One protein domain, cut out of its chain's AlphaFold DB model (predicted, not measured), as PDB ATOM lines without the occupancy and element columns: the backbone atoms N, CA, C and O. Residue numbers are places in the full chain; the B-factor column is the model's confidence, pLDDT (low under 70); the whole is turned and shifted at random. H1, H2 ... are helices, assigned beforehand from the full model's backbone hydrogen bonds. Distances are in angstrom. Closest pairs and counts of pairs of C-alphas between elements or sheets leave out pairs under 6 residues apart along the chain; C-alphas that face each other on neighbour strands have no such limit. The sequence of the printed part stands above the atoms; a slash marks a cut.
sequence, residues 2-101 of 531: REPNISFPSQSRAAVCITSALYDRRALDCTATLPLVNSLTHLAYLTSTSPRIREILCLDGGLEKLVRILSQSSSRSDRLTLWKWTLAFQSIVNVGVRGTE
ATOM      1  N   ARG A   2     211.213 229.229 391.947       40.75
ATOM      2  CA  ARG A   2     212.076 230.285 391.372       40.75
ATOM      3  C   ARG A   2     212.269 229.997 389.887       40.75
ATOM      4  O   ARG A   2     212.715 228.905 389.549       40.75
ATOM      5  N   GLU A   3     211.937 230.949 389.025       34.97
ATOM      6  CA  GLU A   3     212.168 230.815 387.585       34.97
ATOM      7  C   GLU A   3     213.661 230.996 387.242       34.97
ATOM      8  O   GLU A   3     214.355 231.781 387.902       34.97
ATOM      9  N   PRO A   4     214.187 230.283 386.226       44.09
ATOM     10  CA  PRO A   4     215.587 230.374 385.829       44.09
ATOM     11  C   PRO A   4     215.860 231.665 385.041       44.09
ATOM     12  O   PRO A   4     215.913 231.669 383.812       44.09
ATOM     13  N   ASN A   5     216.075 232.766 385.767       41.94
ATOM     14  CA  ASN A   5     216.477 234.068 385.226       41.94
ATOM     15  C   ASN A   5     217.893 234.040 384.615       41.94
ATOM     16  O   ASN A   5     218.851 234.564 385.182       41.94
ATOM     17  N   ILE A   6     218.024 233.456 383.422       50.75
ATOM     18  CA  ILE A   6     219.195 233.626 382.560       50.75
ATOM     19  C   ILE A   6     218.991 234.931 381.780       50.75
ATOM     20  O   ILE A   6     218.290 234.973 380.768       50.75
ATOM     21  N   SER A   7     219.568 236.024 382.273       46.12
ATOM     22  CA  SER A   7     219.589 237.311 381.573       46.12
ATOM     23  C   SER A   7     220.803 237.414 380.645       46.12
ATOM     24  O   SER A   7     221.851 236.823 380.902       46.12
ATOM     25  N   PHE A   8     220.684 238.196 379.568       49.28
ATOM     26  CA  PHE A   8     221.841 238.689 378.814       49.28
ATOM     27  C   PHE A   8     222.194 240.105 379.303       49.28
ATOM     28  O   PHE A   8     221.485 241.049 378.933       49.28
ATOM     29  N   PRO A   9     223.267 240.301 380.103       44.81
ATOM     30  CA  PRO A   9     223.537 241.590 380.753       44.81
ATOM     31  C   PRO A   9     223.743 242.748 379.770       44.81
ATOM     32  O   PRO A   9     223.352 243.873 380.050       44.81
ATOM     33  N   SER A  10     224.287 242.467 378.584       50.31
ATOM     34  CA  SER A  10     224.540 243.455 377.529       50.31
ATOM     35  C   SER A  10     223.309 243.853 376.699       50.31
ATOM     36  O   SER A  10     223.436 244.695 375.815       50.31
ATOM     37  N   GLN A  11     222.135 243.249 376.930       52.91
ATOM     38  CA  GLN A  11     220.913 243.534 376.156       52.91
ATOM     39  C   GLN A  11     219.637 243.689 376.998       52.91
ATOM     40  O   GLN A  11     218.588 243.997 376.434       52.91
ATOM     41  N   SER A  12     219.695 243.469 378.318       50.59
ATOM     42  CA  SER A  12     218.549 243.571 379.241       50.59
ATOM     43  C   SER A  12     217.291 242.819 378.764       50.59
ATOM     44  O   SER A  12     216.164 243.305 378.864       50.59
ATOM     45  N   ARG A  13     217.491 241.615 378.214       47.47
ATOM     46  CA  ARG A  13     216.436 240.712 377.730       47.47
ATOM     47  C   ARG A  13     216.595 239.329 378.357       47.47
ATOM     48  O   ARG A  13     217.719 238.881 378.601       47.47
ATOM     49  N   ALA A  14     215.469 238.656 378.585       55.00
ATOM     50  CA  ALA A  14     215.443 237.256 378.993       55.00
ATOM     51  C   ALA A  14     216.031 236.363 377.888       55.00
ATOM     52  O   ALA A  14     215.740 236.560 376.704       55.00
ATOM     53  N   ALA A  15     216.851 235.380 378.263       60.81
ATOM     54  CA  ALA A  15     217.336 234.374 377.331       60.81
ATOM     55  C   ALA A  15     216.198 233.413 376.963       60.81
ATOM     56  O   ALA A  15     215.788 232.580 377.768       60.81
ATOM     57  N   VAL A  16     215.698 233.508 375.729       74.06
ATOM     58  CA  VAL A  16     214.789 232.486 375.198       74.06
ATOM     59  C   VAL A  16     215.605 231.227 374.912       74.06
ATOM     60  O   VAL A  16     216.519 231.260 374.092       74.06
ATOM     61  N   CYS A  17     215.271 230.128 375.583       84.12
ATOM     62  CA  CYS A  17     215.820 228.798 375.320       84.12
ATOM     63  C   CYS A  17     214.851 227.988 374.449       84.12
ATOM     64  O   CYS A  17     213.635 228.142 374.558       84.12
ATOM     65  N   ILE A  18     215.379 227.080 373.624       91.38
ATOM     66  CA  ILE A  18     214.551 226.054 372.965       91.38
ATOM     67  C   ILE A  18     214.198 224.988 374.009       91.38
ATOM     68  O   ILE A  18     215.059 224.580 374.788       91.38
ATOM     69  N   THR A  19     212.945 224.532 374.013       92.00
ATOM     70  CA  THR A  19     212.429 223.467 374.890       92.00
ATOM     71  C   THR A  19     211.847 222.324 374.052       92.00
ATOM     72  O   THR A  19     211.849 222.378 372.825       92.00
ATOM     73  N   SER A  20     211.323 221.273 374.686       88.94
ATOM     74  CA  SER A  20     210.602 220.193 373.990       88.94
ATOM     75  C   SER A  20     209.286 220.631 373.327       88.94
ATOM     76  O   SER A  20     208.764 219.884 372.504       88.94
ATOM     77  N   ALA A  21     208.761 221.817 373.659       88.50
ATOM     78  CA  ALA A  21     207.500 222.348 373.129       88.50
ATOM     79  C   ALA A  21     207.656 223.669 372.349       88.50
ATOM     80  O   ALA A  21     206.823 223.971 371.495       88.50
ATOM     81  N   LEU A  22     208.709 224.453 372.615       90.31
ATOM     82  CA  LEU A  22     208.924 225.768 372.011       90.31
ATOM     83  C   LEU A  22     210.256 225.828 371.260       90.31
ATOM     84  O   LEU A  22     211.322 225.579 371.822       90.31
ATOM     85  N   TYR A  23     210.180 226.239 369.995       94.62
ATOM     86  CA  TYR A  23     211.330 226.629 369.192       94.62
ATOM     87  C   TYR A  23     211.337 228.146 368.989       94.62
ATOM     88  O   TYR A  23     210.366 228.708 368.484       94.62
ATOM     89  N   ASP A  24     212.457 228.787 369.315       91.88
ATOM     90  CA  ASP A  24     212.749 230.166 368.935       91.88
ATOM     91  C   ASP A  24     214.156 230.228 368.339       91.88
ATOM     92  O   ASP A  24     215.144 229.840 368.973       91.88
ATOM     93  N   ARG A  25     214.251 230.757 367.118       92.25
ATOM     94  CA  ARG A  25     215.504 230.978 366.397       92.25
ATOM     95  C   ARG A  25     216.540 231.715 367.243       92.25
ATOM     96  O   ARG A  25     217.719 231.362 367.172       92.25
ATOM     97  N   ARG A  26     216.133 232.703 368.045       89.62
ATOM     98  CA  ARG A  26     217.010 233.585 368.842       89.62
ATOM     99  C   ARG A  26     217.837 232.823 369.879       89.62
ATOM    100  O   ARG A  26     218.964 233.227 370.151       89.62
ATOM    101  N   ALA A  27     217.346 231.687 370.377       90.44
ATOM    102  CA  ALA A  27     218.086 230.818 371.296       90.44
ATOM    103  C   ALA A  27     219.439 230.358 370.722       90.44
ATOM    104  O   ALA A  27     220.426 230.227 371.445       90.44
ATOM    105  N   LEU A  28     219.508 230.157 369.400       92.12
ATOM    106  CA  LEU A  28     220.732 229.739 368.715       92.12
ATOM    107  C   LEU A  28     221.781 230.857 368.620       92.12
ATOM    108  O   LEU A  28     222.940 230.562 368.340       92.12
ATOM    109  N   ASP A  29     221.412 232.124 368.847       88.31
ATOM    110  CA  ASP A  29     222.353 233.250 368.926       88.31
ATOM    111  C   ASP A  29     222.982 233.429 370.322       88.31
ATOM    112  O   ASP A  29     223.824 234.309 370.497       88.31
ATOM    113  N   CYS A  30     222.643 232.565 371.287       85.56
ATOM    114  CA  CYS A  30     223.264 232.527 372.608       85.56
ATOM    115  C   CYS A  30     224.794 232.363 372.527       85.56
ATOM    116  O   CYS A  30     225.307 231.441 371.891       85.56
ATOM    117  N   THR A  31     225.528 233.245 373.209       83.81
ATOM    118  CA  THR A  31     226.999 233.218 373.295       83.81
ATOM    119  C   THR A  31     227.528 232.294 374.393       83.81
ATOM    120  O   THR A  31     228.667 231.840 374.312       83.81
ATOM    121  N   ALA A  32     226.721 231.992 375.413       83.62
ATOM    122  CA  ALA A  32     227.104 231.115 376.511       83.62
ATOM    123  C   ALA A  32     226.967 229.637 376.105       83.62
ATOM    124  O   ALA A  32     225.884 229.181 375.730       83.62
ATOM    125  N   THR A  33     228.053 228.862 376.218       84.50
ATOM    126  CA  THR A  33     228.083 227.462 375.758       84.50
ATOM    127  C   THR A  33     227.010 226.592 376.421       84.50
ATOM    128  O   THR A  33     226.362 225.823 375.721       84.50
ATOM    129  N   LEU A  34     226.777 226.711 377.736       86.69
ATOM    130  CA  LEU A  34     225.869 225.805 378.456       86.69
ATOM    131  C   LEU A  34     224.374 225.995 378.085       86.69
ATOM    132  O   LEU A  34     223.749 225.000 377.710       86.69
ATOM    133  N   PRO A  35     223.784 227.212 378.078       87.12
ATOM    134  CA  PRO A  35     222.402 227.400 377.614       87.12
ATOM    135  C   PRO A  35     222.216 227.114 376.114       87.12
ATOM    136  O   PRO A  35     221.148 226.651 375.699       87.12
ATOM    137  N   LEU A  36     223.256 227.342 375.296       90.00
ATOM    138  CA  LEU A  36     223.249 226.956 373.883       90.00
ATOM    139  C   LEU A  36     223.235 225.428 373.719       90.00
ATOM    140  O   LEU A  36     222.432 224.923 372.943       90.00
ATOM    141  N   VAL A  37     224.056 224.686 374.475       91.12
ATOM    142  CA  VAL A  37     224.027 223.210 374.505       91.12
ATOM    143  C   VAL A  37     222.639 222.710 374.905       91.12
ATOM    144  O   VAL A  37     222.087 221.882 374.190       91.12
ATOM    145  N   ASN A  38     222.023 223.259 375.959       91.75
ATOM    146  CA  ASN A  38     220.669 222.862 376.364       91.75
ATOM    147  C   ASN A  38     219.627 223.099 375.251       91.75
ATOM    148  O   ASN A  38     218.834 222.215 374.927       91.75
ATOM    149  N   SER A  39     219.675 224.271 374.609       95.12
ATOM    150  CA  SER A  39     218.795 224.597 373.479       95.12
ATOM    151  C   SER A  39     219.028 223.676 372.271       95.12
ATOM    152  O   SER A  39     218.076 223.291 371.595       95.12
ATOM    153  N   LEU A  40     220.278 223.276 372.011       96.31
ATOM    154  CA  LEU A  40     220.629 222.325 370.952       96.31
ATOM    155  C   LEU A  40     220.204 220.884 371.282       96.31
ATOM    156  O   LEU A  40     219.817 220.163 370.365       96.31
ATOM    157  N   THR A  41     220.195 220.469 372.554       96.19
ATOM    158  CA  THR A  41     219.647 219.170 372.991       96.19
ATOM    159  C   THR A  41     218.156 219.076 372.672       96.19
ATOM    160  O   THR A  41     217.716 218.135 372.008       96.19
ATOM    161  N   HIS A  42     217.375 220.086 373.066       97.50
ATOM    162  CA  HIS A  42     215.953 220.137 372.726       97.50
ATOM    163  C   HIS A  42     215.719 220.267 371.211       97.50
ATOM    164  O   HIS A  42     214.805 219.638 370.680       97.50
ATOM    165  N   LEU A  43     216.573 220.999 370.482       98.06
ATOM    166  CA  LEU A  43     216.479 221.089 369.022       98.06
ATOM    167  C   LEU A  43     216.788 219.761 368.313       98.06
ATOM    168  O   LEU A  43     216.130 219.433 367.324       98.06
ATOM    169  N   ALA A  44     217.737 218.967 368.813       97.69
ATOM    170  CA  ALA A  44     218.036 217.643 368.271       97.69
ATOM    171  C   ALA A  44     216.826 216.697 368.396       97.69
ATOM    172  O   ALA A  44     216.535 215.951 367.460       97.69
ATOM    173  N   TYR A  45     216.065 216.793 369.492       97.31
ATOM    174  CA  TYR A  45     214.776 216.107 369.645       97.31
ATOM    175  C   TYR A  45     213.700 216.672 368.700       97.31
ATOM    176  O   TYR A  45     213.136 215.933 367.896       97.31
ATOM    177  N   LEU A  46     213.455 217.989 368.718       97.81
ATOM    178  CA  LEU A  46     212.432 218.626 367.876       97.81
ATOM    179  C   LEU A  46     212.647 218.387 366.373       97.81
ATOM    180  O   LEU A  46     211.683 218.233 365.625       97.81
ATOM    181  N   THR A  47     213.902 218.344 365.916       98.06
ATOM    182  CA  THR A  47     214.242 218.059 364.514       98.06
ATOM    183  C   THR A  47     214.068 216.593 364.136       98.06
ATOM    184  O   THR A  47     213.855 216.311 362.952       98.06
ATOM    185  N   SER A  48     214.130 215.651 365.085       97.38
ATOM    186  CA  SER A  48     213.837 214.240 364.810       97.38
ATOM    187  C   SER A  48     212.325 214.005 364.719       97.38
ATOM    188  O   SER A  48     211.862 213.419 363.737       97.38
ATOM    189  N   THR A  49     211.539 214.557 365.646       96.25
ATOM    190  CA  THR A  49     210.086 214.353 365.712       96.25
ATOM    191  C   THR A  49     209.321 215.247 364.731       96.25
ATOM    192  O   THR A  49     208.699 214.748 363.792       96.25
ATOM    193  N   SER A  50     209.405 216.570 364.869       97.44
ATOM    194  CA  SER A  50     208.477 217.502 364.221       97.44
ATOM    195  C   SER A  50     208.863 217.871 362.777       97.44
ATOM    196  O   SER A  50     209.902 218.506 362.563       97.44
ATOM    197  N   PRO A  51     208.021 217.578 361.761       97.19
ATOM    198  CA  PRO A  51     208.235 218.088 360.404       97.19
ATOM    199  C   PRO A  51     208.139 219.616 360.353       97.19
ATOM    200  O   PRO A  51     208.920 220.253 359.649       97.19
ATOM    201  N   ARG A  52     207.262 220.218 361.168       97.12
ATOM    202  CA  ARG A  52     207.050 221.667 361.184       97.12
ATOM    203  C   ARG A  52     208.283 222.436 361.665       97.12
ATOM    204  O   ARG A  52     208.586 223.494 361.121       97.12
ATOM    205  N   ILE A  53     209.046 221.895 362.618       97.94
ATOM    206  CA  ILE A  53     210.324 222.502 363.030       97.94
ATOM    207  C   ILE A  53     211.381 222.383 361.919       97.94
ATOM    208  O   ILE A  53     212.125 223.335 361.686       97.94
ATOM    209  N   ARG A  54     211.411 221.264 361.175       97.94
ATOM    210  CA  ARG A  54     212.307 221.099 360.012       97.94
ATOM    211  C   ARG A  54     212.013 222.118 358.900       97.94
ATOM    212  O   ARG A  54     212.951 222.590 358.264       97.94
ATOM    213  N   GLU A  55     210.748 222.483 358.693       97.56
ATOM    214  CA  GLU A  55     210.345 223.569 357.784       97.56
ATOM    215  C   GLU A  55     210.785 224.948 358.291       97.56
ATOM    216  O   GLU A  55     211.429 225.688 357.549       97.56
ATOM    217  N   ILE A  56     210.467 225.291 359.546       97.06
ATOM    218  CA  ILE A  56     210.756 226.616 360.122       97.06
ATOM    219  C   ILE A  56     212.260 226.925 360.050       97.06
ATOM    220  O   ILE A  56     212.628 227.969 359.514       97.06
ATOM    221  N   LEU A  57     213.115 225.964 360.431       96.75
ATOM    222  CA  LEU A  57     214.586 226.051 360.350       96.75
ATOM    223  C   LEU A  57     215.142 226.349 358.943       96.75
ATOM    224  O   LEU A  57     216.287 226.791 358.807       96.75
ATOM    225  N   CYS A  58     214.378 226.049 357.887       96.06
ATOM    226  CA  CYS A  58     214.755 226.329 356.500       96.06
ATOM    227  C   CYS A  58     214.387 227.753 356.055       96.06
ATOM    228  O   CYS A  58     215.001 228.275 355.116       96.06
ATOM    229  N   LEU A  59     213.389 228.355 356.710       95.94
ATOM    230  CA  LEU A  59     212.784 229.645 356.368       95.94
ATOM    231  C   LEU A  59     213.371 230.804 357.189       95.94
ATOM    232  O   LEU A  59     213.533 231.900 356.662       95.94
ATOM    233  N   ASP A  60     213.729 230.564 358.452       95.56
ATOM    234  CA  ASP A  60     214.177 231.580 359.419       95.56
ATOM    235  C   ASP A  60     215.707 231.795 359.489       95.56
ATOM    236  O   ASP A  60     216.210 232.590 360.289       95.56
ATOM    237  N   GLY A  61     216.474 231.065 358.673       95.19
ATOM    238  CA  GLY A  61     217.941 231.081 358.697       95.19
ATOM    239  C   GLY A  61     218.566 230.307 359.868       95.19
ATOM    240  O   GLY A  61     219.735 230.533 360.204       95.19
ATOM    241  N   GLY A  62     217.808 229.423 360.519       96.44
ATOM    242  CA  GLY A  62     218.254 228.544 361.594       96.44
ATOM    243  C   GLY A  62     219.275 227.510 361.128       96.44
ATOM    244  O   GLY A  62     220.307 227.353 361.780       96.44
ATOM    245  N   LEU A  63     219.074 226.881 359.962       96.69
ATOM    246  CA  LEU A  63     220.083 225.999 359.358       96.69
ATOM    247  C   LEU A  63     221.418 226.722 359.127       96.69
ATOM    248  O   LEU A  63     222.470 226.213 359.511       96.69
ATOM    249  N   GLU A  64     221.397 227.932 358.565       96.56
ATOM    250  CA  GLU A  64     222.598 228.750 358.386       96.56
ATOM    251  C   GLU A  64     223.238 229.156 359.725       96.56
ATOM    252  O   GLU A  64     224.443 229.403 359.781       96.56
ATOM    253  N   LYS A  65     222.476 229.258 360.823       95.69
ATOM    254  CA  LYS A  65     223.056 229.488 362.156       95.69
ATOM    255  C   LYS A  65     223.720 228.226 362.706       95.69
ATOM    256  O   LYS A  65     224.836 228.329 363.210       95.69
ATOM    257  N   LEU A  66     223.099 227.056 362.548       96.62
ATOM    258  CA  LEU A  66     223.702 225.774 362.925       96.62
ATOM    259  C   LEU A  66     225.019 225.539 362.170       96.62
ATOM    260  O   LEU A  66     226.021 225.218 362.802       96.62
ATOM    261  N   VAL A  67     225.071 225.806 360.858       94.56
ATOM    262  CA  VAL A  67     226.322 225.707 360.077       94.56
ATOM    263  C   VAL A  67     227.392 226.680 360.592       94.56
ATOM    264  O   VAL A  67     228.540 226.273 360.747       94.56
ATOM    265  N   ARG A  68     227.044 227.925 360.962       92.25
ATOM    266  CA  ARG A  68     228.007 228.851 361.602       92.25
ATOM    267  C   ARG A  68     228.529 228.330 362.947       92.25
ATOM    268  O   ARG A  68     229.714 228.492 363.218       92.25
ATOM    269  N   ILE A  69     227.692 227.675 363.759       91.56
ATOM    270  CA  ILE A  69     228.127 227.021 365.009       91.56
ATOM    271  C   ILE A  69     229.128 225.889 364.710       91.56
ATOM    272  O   ILE A  69     230.107 225.736 365.447       91.56
ATOM    273  N   LEU A  70     228.951 225.151 363.601       90.88
ATOM    274  CA  LEU A  70     229.946 224.170 363.148       90.88
ATOM    275  C   LEU A  70     231.276 224.839 362.766       90.88
ATOM    276  O   LEU A  70     232.323 224.348 363.181       90.88
ATOM    277  N   SER A  71     231.237 225.957 362.027       87.19
ATOM    278  CA  SER A  71     232.430 226.719 361.614       87.19
ATOM    279  C   SER A  71     233.207 227.328 362.784       87.19
ATOM    280  O   SER A  71     234.423 227.445 362.714       87.19
ATOM    281  N   GLN A  72     232.506 227.762 363.837       83.00
ATOM    282  CA  GLN A  72     233.090 228.474 364.982       83.00
ATOM    283  C   GLN A  72     233.689 227.544 366.048       83.00
ATOM    284  O   GLN A  72     234.455 227.997 366.894       83.00
ATOM    285  N   SER A  73     233.349 226.252 366.036       69.06
ATOM    286  CA  SER A  73     233.793 225.281 367.052       69.06
ATOM    287  C   SER A  73     235.130 224.623 366.671       69.06
ATOM    288  O   SER A  73     235.269 223.401 366.699       69.06
ATOM    289  N   SER A  74     236.093 225.453 366.265       58.25
ATOM    290  CA  SER A  74     237.378 225.055 365.682       58.25
ATOM    291  C   SER A  74     238.300 224.360 366.680       58.25
ATOM    292  O   SER A  74     238.865 223.311 366.388       58.25
ATOM    293  N   SER A  75     238.423 224.936 367.879       59.94
ATOM    294  CA  SER A  75     239.164 224.336 368.986       59.94
ATOM    295  C   SER A  75     238.226 223.425 369.773       59.94
ATOM    296  O   SER A  75     237.411 223.889 370.572       59.94
ATOM    297  N   ARG A  76     238.302 222.116 369.511       61.69
ATOM    298  CA  ARG A  76     237.487 221.080 370.171       61.69
ATOM    299  C   ARG A  76     238.131 220.522 371.450       61.69
ATOM    300  O   ARG A  76     237.915 219.361 371.783       61.69
ATOM    301  N   SER A  77     238.936 221.319 372.154       60.56
ATOM    302  CA  SER A  77     239.609 220.896 373.394       60.56
ATOM    303  C   SER A  77     238.646 220.706 374.576       60.56
ATOM    304  O   SER A  77     238.885 219.863 375.434       60.56
ATOM    305  N   ASP A  78     237.547 221.462 374.616       77.00
ATOM    306  CA  ASP A  78     236.518 221.386 375.659       77.00
ATOM    307  C   ASP A  78     235.367 220.425 375.291       77.00
ATOM    308  O   ASP A  78     234.788 220.486 374.199       77.00
ATOM    309  N   ARG A  79     234.971 219.585 376.260       80.25
ATOM    310  CA  ARG A  79     233.858 218.626 376.164       80.25
ATOM    311  C   ARG A  79     232.520 219.294 375.832       80.25
ATOM    312  O   ARG A  79     231.761 218.747 375.032       80.25
ATOM    313  N   LEU A  80     232.218 220.462 376.407       82.25
ATOM    314  CA  LEU A  80     230.966 221.176 376.123       82.25
ATOM    315  C   LEU A  80     230.954 221.737 374.694       82.25
ATOM    316  O   LEU A  80     229.919 221.730 374.028       82.25
ATOM    317  N   THR A  81     232.108 222.167 374.187       83.06
ATOM    318  CA  THR A  81     232.292 222.613 372.802       83.06
ATOM    319  C   THR A  81     232.192 221.460 371.803       83.06
ATOM    320  O   THR A  81     231.593 221.647 370.742       83.06
ATOM    321  N   LEU A  82     232.655 220.255 372.156       83.50
ATOM    322  CA  LEU A  82     232.396 219.044 371.371       83.50
ATOM    323  C   LEU A  82     230.896 218.697 371.340       83.50
ATOM    324  O   LEU A  82     230.340 218.520 370.258       83.50
ATOM    325  N   TRP A  83     230.213 218.671 372.493       86.88
ATOM    326  CA  TRP A  83     228.765 218.410 372.564       86.88
ATOM    327  C   TRP A  83     227.938 219.443 371.784       86.88
ATOM    328  O   TRP A  83     227.061 219.064 371.009       86.88
ATOM    329  N   LYS A  84     228.261 220.737 371.910       90.00
ATOM    330  CA  LYS A  84     227.691 221.834 371.104       90.00
ATOM    331  C   LYS A  84     227.800 221.549 369.603       90.00
ATOM    332  O   LYS A  84     226.821 221.723 368.878       90.00
ATOM    333  N   TRP A  85     228.967 221.095 369.139       91.38
ATOM    334  CA  TRP A  85     229.172 220.759 367.731       91.38
ATOM    335  C   TRP A  85     228.346 219.536 367.304       91.38
ATOM    336  O   TRP A  85     227.609 219.621 366.322       91.38
ATOM    337  N   THR A  86     228.397 218.431 368.060       91.25
ATOM    338  CA  THR A  86     227.656 217.199 367.734       91.25
ATOM    339  C   THR A  86     226.143 217.427 367.722       91.25
ATOM    340  O   THR A  86     225.481 216.991 366.785       91.25
ATOM    341  N   LEU A  87     225.575 218.164 368.684       94.69
ATOM    342  CA  LEU A  87     224.133 218.456 368.719       94.69
ATOM    343  C   LEU A  87     223.685 219.369 367.563       94.69
ATOM    344  O   LEU A  87     222.616 219.158 366.980       94.69
ATOM    345  N   ALA A  88     224.508 220.351 367.178       96.06
ATOM    346  CA  ALA A  88     224.244 221.184 366.005       96.06
ATOM    347  C   ALA A  88     224.322 220.374 364.696       96.06
ATOM    348  O   ALA A  88     223.456 220.523 363.829       96.06
ATOM    349  N   PHE A  89     225.304 219.475 364.565       96.31
ATOM    350  CA  PHE A  89     225.449 218.601 363.399       96.31
ATOM    351  C   PHE A  89     224.299 217.585 363.306       96.31
ATOM    352  O   PHE A  89     223.642 217.497 362.268       96.31
ATOM    353  N   GLN A  90     223.968 216.915 364.414       96.81
ATOM    354  CA  GLN A  90     222.819 216.014 364.548       96.81
ATOM    355  C   GLN A  90     221.498 216.696 364.164       96.81
ATOM    356  O   GLN A  90     220.669 216.086 363.488       96.81
ATOM    357  N   SER A  91     221.312 217.966 364.542       98.31
ATOM    358  CA  SER A  91     220.125 218.751 364.174       98.31
ATOM    359  C   SER A  91     220.034 218.979 362.658       98.31
ATOM    360  O   SER A  91     218.976 218.759 362.069       98.31
ATOM    361  N   ILE A  92     221.140 219.337 361.990       98.38
ATOM    362  CA  ILE A  92     221.177 219.482 360.519       98.38
ATOM    363  C   ILE A  92     220.931 218.131 359.826       98.38
ATOM    364  O   ILE A  92     220.165 218.054 358.860       98.38
ATOM    365  N   VAL A  93     221.539 217.053 360.330       98.31
ATOM    366  CA  VAL A  93     221.369 215.695 359.789       98.31
ATOM    367  C   VAL A  93     219.923 215.224 359.949       98.31
ATOM    368  O   VAL A  93     219.350 214.726 358.984       98.31
ATOM    369  N   ASN A  94     219.279 215.470 361.094       98.50
ATOM    370  CA  ASN A  94     217.856 215.185 361.305       98.50
ATOM    371  C   ASN A  94     216.961 215.918 360.294       98.50
ATOM    372  O   ASN A  94     216.057 215.300 359.724       98.50
ATOM    373  N   VAL A  95     217.232 217.206 360.036       98.44
ATOM    374  CA  VAL A  95     216.507 218.012 359.040       98.44
ATOM    375  C   VAL A  95     216.681 217.442 357.627       98.44
ATOM    376  O   VAL A  95     215.695 217.300 356.907       98.44
ATOM    377  N   GLY A  96     217.896 217.046 357.230       98.12
ATOM    378  CA  GLY A  96     218.153 216.451 355.912       98.12
ATOM    379  C   GLY A  96     217.587 215.032 355.745       98.12
ATOM    380  O   GLY A  96     216.940 214.727 354.742       98.12
ATOM    381  N   VAL A  97     217.774 214.160 356.738       98.00
ATOM    382  CA  VAL A  97     217.284 212.771 356.727       98.00
ATOM    383  C   VAL A  97     215.756 212.733 356.691       98.00
ATOM    384  O   VAL A  97     215.195 212.050 355.837       98.00
ATOM    385  N   ARG A  98     215.068 213.516 357.533       97.06
ATOM    386  CA  ARG A  98     213.592 213.524 357.646       97.06
ATOM    387  C   ARG A  98     212.911 214.674 356.879       97.06
ATOM    388  O   ARG A  98     211.748 214.987 357.135       97.06
ATOM    389  N   GLY A  99     213.636 215.326 355.970       96.25
ATOM    390  CA  GLY A  99     213.157 216.459 355.172       96.25
ATOM    391  C   GLY A  99     212.500 216.077 353.841       96.25
ATOM    392  O   GLY A  99     212.694 214.983 353.310       96.25
ATOM    393  N   THR A 100     211.757 217.022 353.263       97.25
ATOM    394  CA  THR A 100     211.304 216.981 351.862       97.25
ATOM    395  C   THR A 100     212.470 217.241 350.895       97.25
ATOM    396  O   THR A 100     213.584 217.551 351.311       97.25
ATOM    397  N   GLU A 101     212.235 217.152 349.582       96.94
ATOM    398  CA  GLU A 101     213.238 217.513 348.564       96.94
ATOM    399  C   GLU A 101     213.714 218.971 348.673       96.94
ATOM    400  O   GLU A 101     214.906 219.251 348.535       96.94
TER     401      GLU A 101
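AT A GLANCE: This is residues 2 to 101 of the 531 residues of the protein "MYND-type domain-containing protein" of Parasitella parasitica (UniProt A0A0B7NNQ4). Two long helices, H2 and H5, lie side by side, H4 folds against H5, and short H1 packs on H2 and H4; H3 turns the chain at the end of H2. The 100 residues printed, all helix by class with H1 to H5 in order, are compact: radius of gyration of the C-alphas 13.4 A, spans 41 by 31 by 21 A.

IN THESE COORDINATES: Residues 2 to 24 hold no named element. H1 is residues 25 to 29, from (215.504, 230.978, 366.397); H2 33 to 49, 24.4 A; H3 51 to 59; H4 62 to 72; H5 79 to 97, 26.2 A, ending at (217.284, 212.771, 356.727).

HOW THE PARTS SIT: H2 and H5 touch at a shallow tilt of 22 degrees, the same way; their closest C-alphas, Ala 44 and Ser 91, are 4.7 A apart. H4 and H5 form a helical hairpin, closest C-alphas Leu 66 and Ala 88, 5.6 A. H1 touches H4, closest C-alphas Arg 25 and Gly 62, 6.0 A. H2 and H4 are apart. H2, H4 and H5 have every O i to N i+4 pair within hydrogen-bond range; H3 has 4 of 5, H1 0 of 1 but 2 of 2 O i to N i+3.

THE WHOLE: The printed part has no cut. Residues 2 to 15 and 73 to 77 have pLDDT under 70.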